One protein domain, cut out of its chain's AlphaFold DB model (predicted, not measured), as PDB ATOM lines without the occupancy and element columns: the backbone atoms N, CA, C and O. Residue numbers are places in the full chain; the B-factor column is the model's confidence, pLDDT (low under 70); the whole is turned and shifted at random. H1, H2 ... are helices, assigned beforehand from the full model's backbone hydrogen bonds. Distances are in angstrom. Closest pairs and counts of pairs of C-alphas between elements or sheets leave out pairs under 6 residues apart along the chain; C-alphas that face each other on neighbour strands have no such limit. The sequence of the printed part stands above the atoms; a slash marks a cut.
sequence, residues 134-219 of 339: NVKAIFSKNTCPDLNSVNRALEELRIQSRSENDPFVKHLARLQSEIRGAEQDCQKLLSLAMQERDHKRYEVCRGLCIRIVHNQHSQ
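This is residues 134 to 219 of the 339 residues of an uncharacterized protein of Pseudocercospora musae (UniProt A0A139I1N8). One long, straight helix, H3, makes the long axis, and two shorter helices run back along it, H2 beside its first part and H4 beside its last part, while the small helix H1 packs on H2. H3 is shared by two helical hairpins, one with H2 towards its first residues and one with H4 towards its last, and H2 and H4 are apart from each other. The printed part has 86 residues with four named helices, in the order H1, H2, H3, H4, and no named strand; the class is all helix. The whole is loose, with a radius of gyration of the C-alphas of 17.0 A, and its outline is a rod spanning 55 by 24 by 16 A.

H1, residues 134 to 139, touches H2, residues 147 to 159, through residues 149 to 153 of H2 alone. Their closest C-alphas are those of Val 135 and Ala 153, 5.3 A apart, and they run opposite ways at a steep tilt of 61 degrees. H2 forms a helical hairpin with H3, residues 167 to 198; they run opposite ways at a shallow tilt of 25 degrees. H3 touches H2 with residues 169 to 180 alone, and the closest C-alphas are those of Val 150 and Gln 176, 6.3 A apart. H1 and H3 are near each other, with 6 pairs of C-alphas within 10 A. H3 forms a second helical hairpin with H4, residues 202 to 214, opposite ways at a shallow tilt of 23 degrees. Here H3 touches with residues 186 to 197 alone, and the closest C-alphas are those of Ala 193 and Cys 205, 4.3 A apart. H4 is apart from H1 and from H2. In H1, H2, H3 and H4 every O i to N i+4 pair is within hydrogen-bond range.

H1 begins at C-alpha 134, at (-22.132, -7.068, 8.062), and ends at residue 139. H2, residues 147 to 159, is 18.4 A from first to last C-alpha. H3 runs 46.7 A, from C-alpha 167 at (-18.377, -9.889, -7.225) to C-alpha 198 at (-5.312, 33.260, 4.816). H4, residues 202 to 214, is 18.3 A long and ends with C-alpha 214 at (-22.098, 17.625, 4.031).

The two C-alphas farthest apart are those of Ser 161 and Lys 200, 54.8 A. The printed part has no cut. The link from H3 to H4 is tight, with 3 residues; those from H1 to H2 and from H2 to H3 are short, with 7 residues each. The mean pLDDT of the printed part is 85.6, and it is under 70 at residues 134 to 135, residue 139 and residues 141 to 144 of this model.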
ATOM      1  N   ASN A 134     -22.745  -8.343   8.445       66.94
ATOM      2  CA  ASN A 134     -22.132  -7.068   8.062       66.94
ATOM      3  C   ASN A 134     -22.199  -6.820   6.548       66.94
ATOM      4  O   ASN A 134     -22.533  -5.710   6.135       66.94
ATOM      5  N   VAL A 135     -21.992  -7.846   5.711       67.38
ATOM      6  CA  VAL A 135     -22.217  -7.722   4.260       67.38
ATOM      7  C   VAL A 135     -23.697  -7.421   3.995       67.38
ATOM      8  O   VAL A 135     -24.022  -6.466   3.287       67.38
ATOM      9  N   LYS A 136     -24.620  -8.157   4.631       70.81
ATOM     10  CA  LYS A 136     -26.065  -7.909   4.502       70.81
ATOM     11  C   LYS A 136     -26.468  -6.497   4.958       70.81
ATOM     12  O   LYS A 136     -27.313  -5.882   4.310       70.81
ATOM     13  N   ALA A 137     -25.856  -5.961   6.016       70.19
ATOM     14  CA  ALA A 137     -26.093  -4.597   6.491       70.19
ATOM     15  C   ALA A 137     -25.626  -3.531   5.484       70.19
ATOM     16  O   ALA A 137     -26.361  -2.580   5.237       70.19
ATOM     17  N   ILE A 138     -24.464  -3.714   4.844       71.44
ATOM     18  CA  ILE A 138     -23.944  -2.786   3.821       71.44
ATOM     19  C   ILE A 138     -24.852  -2.734   2.583       71.44
ATOM     20  O   ILE A 138     -25.103  -1.657   2.046       71.44
ATOM     21  N   PHE A 139     -25.382  -3.878   2.144       68.75
ATOM     22  CA  PHE A 139     -26.295  -3.944   0.994       68.75
ATOM     23  C   PHE A 139     -27.769  -3.646   1.348       68.75
ATOM     24  O   PHE A 139     -28.621  -3.578   0.457       68.75
ATOM     25  N   SER A 140     -28.089  -3.420   2.628       71.19
ATOM     26  CA  SER A 140     -29.416  -2.982   3.071       71.19
ATOM     27  C   SER A 140     -29.568  -1.470   2.851       71.19
ATOM     28  O   SER A 140     -28.986  -0.668   3.571       71.19
ATOM     29  N   LYS A 141     -30.373  -1.093   1.847       59.16
ATOM     30  CA  LYS A 141     -30.452   0.213   1.141       59.16
ATOM     31  C   LYS A 141     -30.609   1.536   1.934       59.16
ATOM     32  O   LYS A 141     -30.804   2.568   1.298       59.16
ATOM     33  N   ASN A 142     -30.532   1.560   3.263       59.66
ATOM     34  CA  ASN A 142     -30.971   2.707   4.073       59.66
ATOM     35  C   ASN A 142     -29.850   3.532   4.735       59.66
ATOM     36  O   ASN A 142     -30.151   4.559   5.341       59.66
ATOM     37  N   THR A 143     -28.580   3.137   4.620       60.88
ATOM     38  CA  THR A 143     -27.448   3.859   5.237       60.88
ATOM     39  C   THR A 143     -26.182   3.738   4.402       60.88
ATOM     40  O   THR A 143     -25.808   2.635   4.010       60.88
ATOM     41  N   CYS A 144     -25.482   4.854   4.182       64.38
ATOM     42  CA  CYS A 144     -24.138   4.821   3.610       64.38
ATOM     43  C   CYS A 144     -23.161   4.192   4.623       64.38
ATOM     44  O   CYS A 144     -23.149   4.606   5.785       64.38
ATOM     45  N   PRO A 145     -22.379   3.179   4.220       75.25
ATOM     46  CA  PRO A 145     -21.553   2.416   5.145       75.25
ATOM     47  C   PRO A 145     -20.271   3.169   5.512       75.25
ATOM     48  O   PRO A 145     -19.652   3.829   4.677       75.25
ATOM     49  N   ASP A 146     -19.867   3.026   6.771       80.19
ATOM     50  CA  ASP A 146     -18.585   3.516   7.277       80.19
ATOM     51  C   ASP A 146     -17.411   2.655   6.774       80.19
ATOM     52  O   ASP A 146     -17.565   1.451   6.538       80.19
ATOM     53  N   LEU A 147     -16.218   3.251   6.674       82.69
ATOM     54  CA  LEU A 147     -14.999   2.560   6.252       82.69
ATOM     55  C   LEU A 147     -14.699   1.348   7.148       82.69
ATOM     56  O   LEU A 147     -14.299   0.302   6.639       82.69
ATOM     57  N   ASN A 148     -14.939   1.442   8.461       83.62
ATOM     58  CA  ASN A 148     -14.716   0.323   9.383       83.62
ATOM     59  C   ASN A 148     -15.702  -0.828   9.146       83.62
ATOM     60  O   ASN A 148     -15.306  -1.993   9.210       83.62
ATOM     61  N   SER A 149     -16.957  -0.521   8.809       83.44
ATOM     62  CA  SER A 149     -17.961  -1.525   8.442       83.44
ATOM     63  C   SER A 149     -17.584  -2.241   7.144       83.44
ATOM     64  O   SER A 149     -17.646  -3.469   7.090       83.44
ATOM     65  N   VAL A 150     -17.125  -1.503   6.125       82.69
ATOM     66  CA  VAL A 150     -16.641  -2.088   4.860       82.69
ATOM     67  C   VAL A 150     -15.382  -2.930   5.083       82.69
ATOM     68  O   VAL A 150     -15.299  -4.041   4.564       82.69
ATOM     69  N   ASN A 151     -14.435  -2.463   5.906       84.75
ATOM     70  CA  ASN A 151     -13.244  -3.230   6.281       84.75
ATOM     71  C   ASN A 151     -13.614  -4.544   6.990       84.75
ATOM     72  O   ASN A 151     -13.092  -5.593   6.626       84.75
ATOM     73  N   ARG A 152     -14.540  -4.506   7.962       84.94
ATOM     74  CA  ARG A 152     -15.014  -5.702   8.677       84.94
ATOM     75  C   ARG A 152     -15.706  -6.688   7.735       84.94
ATOM     76  O   ARG A 152     -15.435  -7.879   7.815       84.94
ATOM     77  N   ALA A 153     -16.550  -6.207   6.825       82.94
ATOM     78  CA  ALA A 153     -17.222  -7.054   5.841       82.94
ATOM     79  C   ALA A 153     -16.246  -7.686   4.830       82.94
ATOM     80  O   ALA A 153     -16.413  -8.846   4.467       82.94
ATOM     81  N   LEU A 154     -15.206  -6.960   4.401       83.12
ATOM     82  CA  LEU A 154     -14.125  -7.528   3.586       83.12
ATOM     83  C   LEU A 154     -13.347  -8.608   4.344       83.12
ATOM     84  O   LEU A 154     -13.048  -9.652   3.770       83.12
ATOM     85  N   GLU A 155     -13.044  -8.380   5.622       84.00
ATOM     86  CA  GLU A 155     -12.304  -9.343   6.440       84.00
ATOM     87  C   GLU A 155     -13.113 -10.617   6.712       84.00
ATOM     88  O   GLU A 155     -12.589 -11.719   6.599       84.00
ATOM     89  N   GLU A 156     -14.420 -10.497   6.954       83.12
ATOM     90  CA  GLU A 156     -15.317 -11.653   7.045       83.12
ATOM     91  C   GLU A 156     -15.323 -12.498   5.762       83.12
ATOM     92  O   GLU A 156     -15.271 -13.725   5.836       83.12
ATOM     93  N   LEU A 157     -15.331 -11.866   4.582       80.50
ATOM     94  CA  LEU A 157     -15.260 -12.588   3.307       80.50
ATOM     95  C   LEU A 157     -13.886 -13.246   3.075       80.50
ATOM     96  O   LEU A 157     -13.833 -14.317   2.467       80.50
ATOM     97  N   ARG A 158     -12.791 -12.671   3.600       81.81
ATOM     98  CA  ARG A 158     -11.469 -13.332   3.624       81.81
ATOM     99  C   ARG A 158     -11.459 -14.553   4.537       81.81
ATOM    100  O   ARG A 158     -10.965 -15.598   4.128       81.81
ATOM    101  N   ILE A 159     -12.036 -14.450   5.736       81.06
ATOM    102  CA  ILE A 159     -12.148 -15.570   6.690       81.06
ATOM    103  C   ILE A 159     -12.999 -16.706   6.095       81.06
ATOM    104  O   ILE A 159     -12.673 -17.878   6.265       81.06
ATOM    105  N   GLN A 160     -14.029 -16.377   5.310       77.69
ATOM    106  CA  GLN A 160     -14.796 -17.343   4.511       77.69
ATOM    107  C   GLN A 160     -14.022 -17.946   3.318       77.69
ATOM    108  O   GLN A 160     -14.609 -18.673   2.520       77.69
ATOM    109  N   SER A 161     -12.721 -17.663   3.165       76.00
ATOM    110  CA  SER A 161     -11.879 -18.117   2.047       76.00
ATOM    111  C   SER A 161     -12.448 -17.773   0.660       76.00
ATOM    112  O   SER A 161     -12.197 -18.485  -0.316       76.00
ATOM    113  N   ARG A 162     -13.236 -16.691   0.541       71.56
ATOM    114  CA  ARG A 162     -13.816 -16.302  -0.749       71.56
ATOM    115  C   ARG A 162     -12.726 -15.814  -1.696       71.56
ATOM    116  O   ARG A 162     -11.847 -15.046  -1.313       71.56
ATOM    117  N   SER A 163     -12.813 -16.227  -2.961       72.81
ATOM    118  CA  SER A 163     -11.888 -15.770  -4.000       72.81
ATOM    119  C   SER A 163     -11.942 -14.248  -4.151       72.81
ATOM    120  O   SER A 163     -13.024 -13.667  -4.202       72.81
ATOM    121  N   GLU A 164     -10.787 -13.611  -4.363       74.06
ATOM    122  CA  GLU A 164     -10.689 -12.191  -4.749       74.06
ATOM    123  C   GLU A 164     -11.470 -11.864  -6.036       74.06
ATOM    124  O   GLU A 164     -11.770 -10.704  -6.331       74.06
ATOM    125  N   ASN A 165     -11.835 -12.892  -6.812       76.31
ATOM    126  CA  ASN A 165     -12.671 -12.746  -7.989       76.31
ATOM    127  C   ASN A 165     -14.182 -12.646  -7.718       76.31
ATOM    128  O   ASN A 165     -14.897 -12.281  -8.657       76.31
ATOM    129  N   ASP A 166     -14.651 -12.902  -6.489       81.81
ATOM    130  CA  ASP A 166     -16.062 -12.798  -6.084       81.81
ATOM    131  C   ASP A 166     -16.600 -11.363  -6.331       81.81
ATOM    132  O   ASP A 166     -15.965 -10.380  -5.922       81.81
ATOM    133  N   PRO A 167     -17.766 -11.198  -6.994       82.25
ATOM    134  CA  PRO A 167     -18.377  -9.889  -7.225       82.25
ATOM    135  C   PRO A 167     -18.638  -9.078  -5.943       82.25
ATOM    136  O   PRO A 167     -18.524  -7.853  -5.983       82.25
ATOM    137  N   PHE A 168     -18.942  -9.715  -4.807       79.12
ATOM    138  CA  PHE A 168     -19.120  -9.044  -3.515       79.12
ATOM    139  C   PHE A 168     -17.798  -8.486  -2.980       79.12
ATOM    140  O   PHE A 168     -17.757  -7.332  -2.553       79.12
ATOM    141  N   VAL A 169     -16.708  -9.260  -3.066       83.56
ATOM    142  CA  VAL A 169     -15.363  -8.812  -2.662       83.56
ATOM    143  C   VAL A 169     -14.913  -7.648  -3.548       83.56
ATOM    144  O   VAL A 169     -14.508  -6.608  -3.032       83.56
ATOM    145  N   LYS A 170     -15.084  -7.757  -4.872       86.31
ATOM    146  CA  LYS A 170     -14.790  -6.670  -5.824       86.31
ATOM    147  C   LYS A 170     -15.617  -5.409  -5.565       86.31
ATOM    148  O   LYS A 170     -15.076  -4.305  -5.629       86.31
ATOM    149  N   HIS A 171     -16.908  -5.547  -5.259       84.56
ATOM    150  CA  HIS A 171     -17.767  -4.403  -4.952       84.56
ATOM    151  C   HIS A 171     -17.347  -3.709  -3.652       84.56
ATOM    152  O   HIS A 171     -17.188  -2.488  -3.637       84.56
ATOM    153  N   LEU A 172     -17.113  -4.469  -2.579       85.44
ATOM    154  CA  LEU A 172     -16.690  -3.919  -1.292       85.44
ATOM    155  C   LEU A 172     -15.279  -3.314  -1.353       85.44
ATOM    156  O   LEU A 172     -15.055  -2.266  -0.756       85.44
ATOM    157  N   ALA A 173     -14.351  -3.894  -2.119       86.31
ATOM    158  CA  ALA A 173     -13.018  -3.324  -2.339       86.31
ATOM    159  C   ALA A 173     -13.080  -2.005  -3.131       86.31
ATOM    160  O   ALA A 173     -12.411  -1.030  -2.777       86.31
ATOM    161  N   ARG A 174     -13.936  -1.926  -4.161       88.06
ATOM    162  CA  ARG A 174     -14.205  -0.668  -4.878       88.06
ATOM    163  C   ARG A 174     -14.787   0.391  -3.941       88.06
ATOM    164  O   ARG A 174     -14.298   1.515  -3.933       88.06
ATOM    165  N   LEU A 175     -15.779   0.021  -3.135       87.00
ATOM    166  CA  LEU A 175     -16.414   0.903  -2.157       87.00
ATOM    167  C   LEU A 175     -15.419   1.391  -1.090       87.00
ATOM    168  O   LEU A 175     -15.398   2.573  -0.766       87.00
ATOM    169  N   GLN A 176     -14.541   0.515  -0.595       89.19
ATOM    170  CA  GLN A 176     -13.457   0.878   0.323       89.19
ATOM    171  C   GLN A 176     -12.519   1.928  -0.300       89.19
ATOM    172  O   GLN A 176     -12.141   2.891   0.367       89.19
ATOM    173  N   SER A 177     -12.157   1.753  -1.574       89.06
ATOM    174  CA  SER A 177     -11.325   2.702  -2.323       89.06
ATOM    175  C   SER A 177     -12.028   4.051  -2.519       89.06
ATOM    176  O   SER A 177     -11.432   5.100  -2.280       89.06
ATOM    177  N   GLU A 178     -13.319   4.037  -2.862       88.75
ATOM    178  CA  GLU A 178     -14.143   5.237  -3.045       88.75
ATOM    179  C   GLU A 178     -14.289   6.045  -1.743       88.75
ATOM    180  O   GLU A 178     -14.078   7.258  -1.747       88.75
ATOM    181  N   ILE A 179     -14.539   5.372  -0.612       89.69
ATOM    182  CA  ILE A 179     -14.598   6.008   0.714       89.69
ATOM    183  C   ILE A 179     -13.238   6.624   1.077       89.69
ATOM    184  O   ILE A 179     -13.181   7.801   1.423       89.69
ATOM    185  N   ARG A 180     -12.126   5.884   0.928       90.62
ATOM    186  CA  ARG A 180     -10.771   6.412   1.194       90.62
ATOM    187  C   ARG A 180     -10.420   7.605   0.299       90.62
ATOM    188  O   ARG A 180      -9.806   8.559   0.776       90.62
ATOM    189  N   GLY A 181     -10.812   7.575  -0.975       91.00
ATOM    190  CA  GLY A 181     -10.645   8.701  -1.895       91.00
ATOM    191  C   GLY A 181     -11.415   9.935  -1.424       91.00
ATOM    192  O   GLY A 181     -10.844  11.021  -1.325       91.00
ATOM    193  N   ALA A 182     -12.681   9.758  -1.033       89.81
ATOM    194  CA  ALA A 182     -13.511  10.831  -0.492       89.81
ATOM    195  C   ALA A 182     -12.966  11.408   0.832       89.81
ATOM    196  O   ALA A 182     -13.013  12.625   1.023       89.81
ATOM    197  N   GLU A 183     -12.410  10.575   1.719       91.94
ATOM    198  CA  GLU A 183     -11.722  11.018   2.941       91.94
ATOM    199  C   GLU A 183     -10.507  11.901   2.614       91.94
ATOM    200  O   GLU A 183     -10.413  13.031   3.104       91.94
ATOM    201  N   GLN A 184      -9.610  11.425   1.741       93.81
ATOM    202  CA  GLN A 184      -8.419  12.169   1.316       93.81
ATOM    203  C   GLN A 184      -8.777  13.488   0.628       93.81
ATOM    204  O   GLN A 184      -8.157  14.519   0.895       93.81
ATOM    205  N   ASP A 185      -9.795  13.494  -0.231       93.38
ATOM    206  CA  ASP A 185     -10.249  14.714  -0.893       93.38
ATOM    207  C   ASP A 185     -10.857  15.710   0.100       93.38
ATOM    208  O   ASP A 185     -10.632  16.911  -0.038       93.38
ATOM    209  N   CYS A 186     -11.526  15.257   1.164       94.38
ATOM    210  CA  CYS A 186     -11.969  16.153   2.236       94.38
ATOM    211  C   CYS A 186     -10.800  16.752   3.029       94.38
ATOM    212  O   CYS A 186     -10.853  17.930   3.382       94.38
ATOM    213  N   GLN A 187      -9.721  15.997   3.257       94.75
ATOM    214  CA  GLN A 187      -8.501  16.530   3.874       94.75
ATOM    215  C   GLN A 187      -7.802  17.569   2.971       94.75
ATOM    216  O   GLN A 187      -7.349  18.606   3.463       94.75
ATOM    217  N   LYS A 188      -7.766  17.350   1.645       96.00
ATOM    218  CA  LYS A 188      -7.278  18.342   0.663       96.00
ATOM    219  C   LYS A 188      -8.157  19.598   0.656       96.00
ATOM    220  O   LYS A 188      -7.632  20.706   0.729       96.00
ATOM    221  N   LEU A 189      -9.485  19.433   0.625       95.88
ATOM    222  CA  LEU A 189     -10.451  20.536   0.684       95.88
ATOM    223  C   LEU A 189     -10.313  21.345   1.981       95.88
ATOM    224  O   LEU A 189     -10.428  22.566   1.928       95.88
ATOM    225  N   LEU A 190     -10.035  20.701   3.122       96.12
ATOM    226  CA  LEU A 190      -9.793  21.398   4.390       96.12
ATOM    227  C   LEU A 190      -8.527  22.256   4.305       96.12
ATOM    228  O   LEU A 190      -8.567  23.434   4.650       96.12
ATOM    229  N   SER A 191      -7.426  21.692   3.804       95.81
ATOM    230  CA  SER A 191      -6.165  22.420   3.614       95.81
ATOM    231  C   SER A 191      -6.340  23.622   2.675       95.81
ATOM    232  O   SER A 191      -5.904  24.725   3.003       95.81
ATOM    233  N   LEU A 192      -7.068  23.446   1.566       96.56
ATOM    234  CA  LEU A 192      -7.418  24.533   0.648       96.56
ATOM    235  C   LEU A 192      -8.320  25.585   1.316       96.56
ATOM    236  O   LEU A 192      -8.094  26.777   1.148       96.56
ATOM    237  N   ALA A 193      -9.306  25.178   2.121       95.69
ATOM    238  CA  ALA A 193     -10.164  26.111   2.851       95.69
ATOM    239  C   ALA A 193      -9.366  26.959   3.854       95.69
ATOM    240  O   ALA A 193      -9.629  28.154   3.997       95.69
ATOM    241  N   MET A 194      -8.378  26.360   4.523       94.88
ATOM    242  CA  MET A 194      -7.454  27.072   5.405       94.88
ATOM    243  C   MET A 194      -6.588  28.069   4.618       94.88
ATOM    244  O   MET A 194      -6.451  29.211   5.049       94.88
ATOM    245  N   GLN A 195      -6.076  27.680   3.447       95.94
ATOM    246  CA  GLN A 195      -5.295  28.553   2.566       95.94
ATOM    247  C   GLN A 195      -6.123  29.729   2.022       95.94
ATOM    248  O   GLN A 195      -5.707  30.879   2.147       95.94
ATOM    249  N   GLU A 196      -7.305  29.486   1.452       94.81
ATOM    250  CA  GLU A 196      -8.177  30.545   0.912       94.81
ATOM    251  C   GLU A 196      -8.591  31.549   2.002       94.81
ATOM    252  O   GLU A 196      -8.739  32.744   1.735       94.81
ATOM    253  N   ARG A 197      -8.699  31.097   3.259       93.44
ATOM    254  CA  ARG A 197      -8.917  31.980   4.408       93.44
ATOM    255  C   ARG A 197      -7.738  32.903   4.698       93.44
ATOM    256  O   ARG A 197      -7.976  34.076   4.977       93.44
ATOM    257  N   ASP A 198      -6.502  32.412   4.637       92.31
ATOM    258  CA  ASP A 198      -5.312  33.260   4.816       92.31
ATOM    259  C   ASP A 198      -5.238  34.336   3.719       92.31
ATOM    260  O   ASP A 198      -4.924  35.494   3.992       92.31
ATOM    261  N   HIS A 199      -5.661  33.987   2.499       94.25
ATOM    262  CA  HIS A 199      -5.848  34.916   1.376       94.25
ATOM    263  C   HIS A 199      -7.098  35.813   1.517       94.25
ATOM    264  O   HIS A 199      -7.459  36.523   0.578       94.25
ATOM    265  N   LYS A 200      -7.769  35.801   2.679       92.19
ATOM    266  CA  LYS A 200      -8.977  36.578   3.025       92.19
ATOM    267  C   LYS A 200     -10.195  36.310   2.124       92.19
ATOM    268  O   LYS A 200     -11.156  37.078   2.134       92.19
ATOM    269  N   ARG A 201     -10.210  35.199   1.381       94.25
ATOM    270  CA  ARG A 201     -11.325  34.769   0.519       94.25
ATOM    271  C   ARG A 201     -12.336  33.948   1.319       94.25
ATOM    272  O   ARG A 201     -12.514  32.745   1.116       94.25
ATOM    273  N   TYR A 202     -12.993  34.614   2.268       93.19
ATOM    274  CA  TYR A 202     -13.856  33.957   3.253       93.19
ATOM    275  C   TYR A 202     -15.022  33.178   2.628       93.19
ATOM    276  O   TYR A 202     -15.282  32.064   3.067       93.19
ATOM    277  N   GLU A 203     -15.651  33.671   1.554       94.38
ATOM    278  CA  GLU A 203     -16.737  32.937   0.880       94.38
ATOM    279  C   GLU A 203     -16.270  31.617   0.244       94.38
ATOM    280  O   GLU A 203     -16.975  30.609   0.321       94.38
ATOM    281  N   VAL A 204     -15.054  31.579  -0.319       95.38
ATOM    282  CA  VAL A 204     -14.470  30.346  -0.878       95.38
ATOM    283  C   VAL A 204     -14.165  29.361   0.252       95.38
ATOM    284  O   VAL A 204     -14.595  28.210   0.201       95.38
ATOM    285  N   CYS A 205     -13.511  29.829   1.321       95.56
ATOM    286  CA  CYS A 205     -13.269  29.043   2.533       95.56
ATOM    287  C   CYS A 205     -14.572  28.448   3.104       95.56
ATOM    288  O   CYS A 205     -14.642  27.249   3.391       95.56
ATOM    289  N   ARG A 206     -15.621  29.268   3.217       94.94
ATOM    290  CA  ARG A 206     -16.944  28.888   3.716       94.94
ATOM    291  C   ARG A 206     -17.603  27.831   2.833       94.94
ATOM    292  O   ARG A 206     -18.065  26.820   3.358       94.94
ATOM    293  N   GLY A 207     -17.594  28.013   1.511       95.81
ATOM    294  CA  GLY A 207     -18.117  27.031   0.554       95.81
ATOM    295  C   GLY A 207     -17.396  25.680   0.629       95.81
ATOM    296  O   GLY A 207     -18.044  24.632   0.651       95.81
ATOM    297  N   LEU A 208     -16.066  25.694   0.753       96.31
ATOM    298  CA  LEU A 208     -15.256  24.485   0.934       96.31
ATOM    299  C   LEU A 208     -15.578  23.774   2.261       96.31
ATOM    300  O   LEU A 208     -15.791  22.563   2.266       96.31
ATOM    301  N   CYS A 209     -15.699  24.511   3.369       96.31
ATOM    302  CA  CYS A 209     -16.067  23.934   4.667       96.31
ATOM    303  C   CYS A 209     -17.485  23.342   4.670       96.31
ATOM    304  O   CYS A 209     -17.687  22.254   5.204       96.31
ATOM    305  N   ILE A 210     -18.449  24.006   4.021       95.88
ATOM    306  CA  ILE A 210     -19.815  23.490   3.829       95.88
ATOM    307  C   ILE A 210     -19.788  22.169   3.037       95.88
ATOM    308  O   ILE A 210     -20.446  21.202   3.424       95.88
ATOM    309  N   ARG A 211     -18.977  22.081   1.972       95.75
ATOM    310  CA  ARG A 211     -18.810  20.844   1.188       95.75
ATOM    311  C   ARG A 211     -18.237  19.688   2.018       95.75
ATOM    312  O   ARG A 211     -18.659  18.552   1.822       95.75
ATOM    313  N   ILE A 212     -17.316  19.966   2.943       95.75
ATOM    314  CA  ILE A 212     -16.730  18.964   3.849       95.75
ATOM    315  C   ILE A 212     -17.778  18.429   4.831       95.75
ATOM    316  O   ILE A 212     -17.955  17.216   4.929       95.75
ATOM    317  N   VAL A 213     -18.510  19.308   5.530       94.81
ATOM    318  CA  VAL A 213     -19.475  18.871   6.560       94.81
ATOM    319  C   VAL A 213     -20.660  18.094   5.979       94.81
ATOM    320  O   VAL A 213     -21.155  17.175   6.628       94.81
ATOM    321  N   HIS A 214     -21.070  18.393   4.742       92.19
ATOM    322  CA  HIS A 214     -22.098  17.625   4.031       92.19
ATOM    323  C   HIS A 214     -21.582  16.345   3.355       92.19
ATOM    324  O   HIS A 214     -22.402  15.528   2.930       92.19
ATOM    325  N   ASN A 215     -20.265  16.123   3.257       91.31
ATOM    326  CA  ASN A 215     -19.749  14.864   2.729       91.31
ATOM    327  C   ASN A 215     -19.907  13.753   3.778       91.31
ATOM    328  O   ASN A 215     -19.298  13.776   4.853       91.31
ATOM    329  N   GLN A 216     -20.716  12.749   3.448       87.06
ATOM    330  CA  GLN A 216     -21.008  11.622   4.333       87.06
ATOM    331  C   GLN A 216     -19.729  10.857   4.702       87.06
ATOM    332  O   GLN A 216     -19.529  10.563   5.877       87.06
ATOM    333  N   HIS A 217     -18.813  10.688   3.745       87.94
ATOM    334  CA  HIS A 217     -17.536   9.987   3.902       87.94
ATOM    335  C   HIS A 217     -16.395  10.862   4.448       87.94
ATOM    336  O   HIS A 217     -15.270  10.394   4.542       87.94
ATOM    337  N   SER A 218     -16.623  12.133   4.806       89.12
ATOM    338  CA  SER A 218     -15.571  12.916   5.472       89.12
ATOM    339  C   SER A 218     -15.368  12.442   6.914       89.12
ATOM    340  O   SER A 218     -16.335  12.362   7.677       89.12
ATOM    341  N   GLN A 219     -14.109  12.193   7.286       90.69
ATOM    342  CA  GLN A 219     -13.691  11.844   8.647       90.69
ATOM    343  C   GLN A 219     -14.175  12.877   9.682       90.69
ATOM    344  O   GLN A 219     -14.203  14.086   9.420       90.69
TER     345      GLN A 219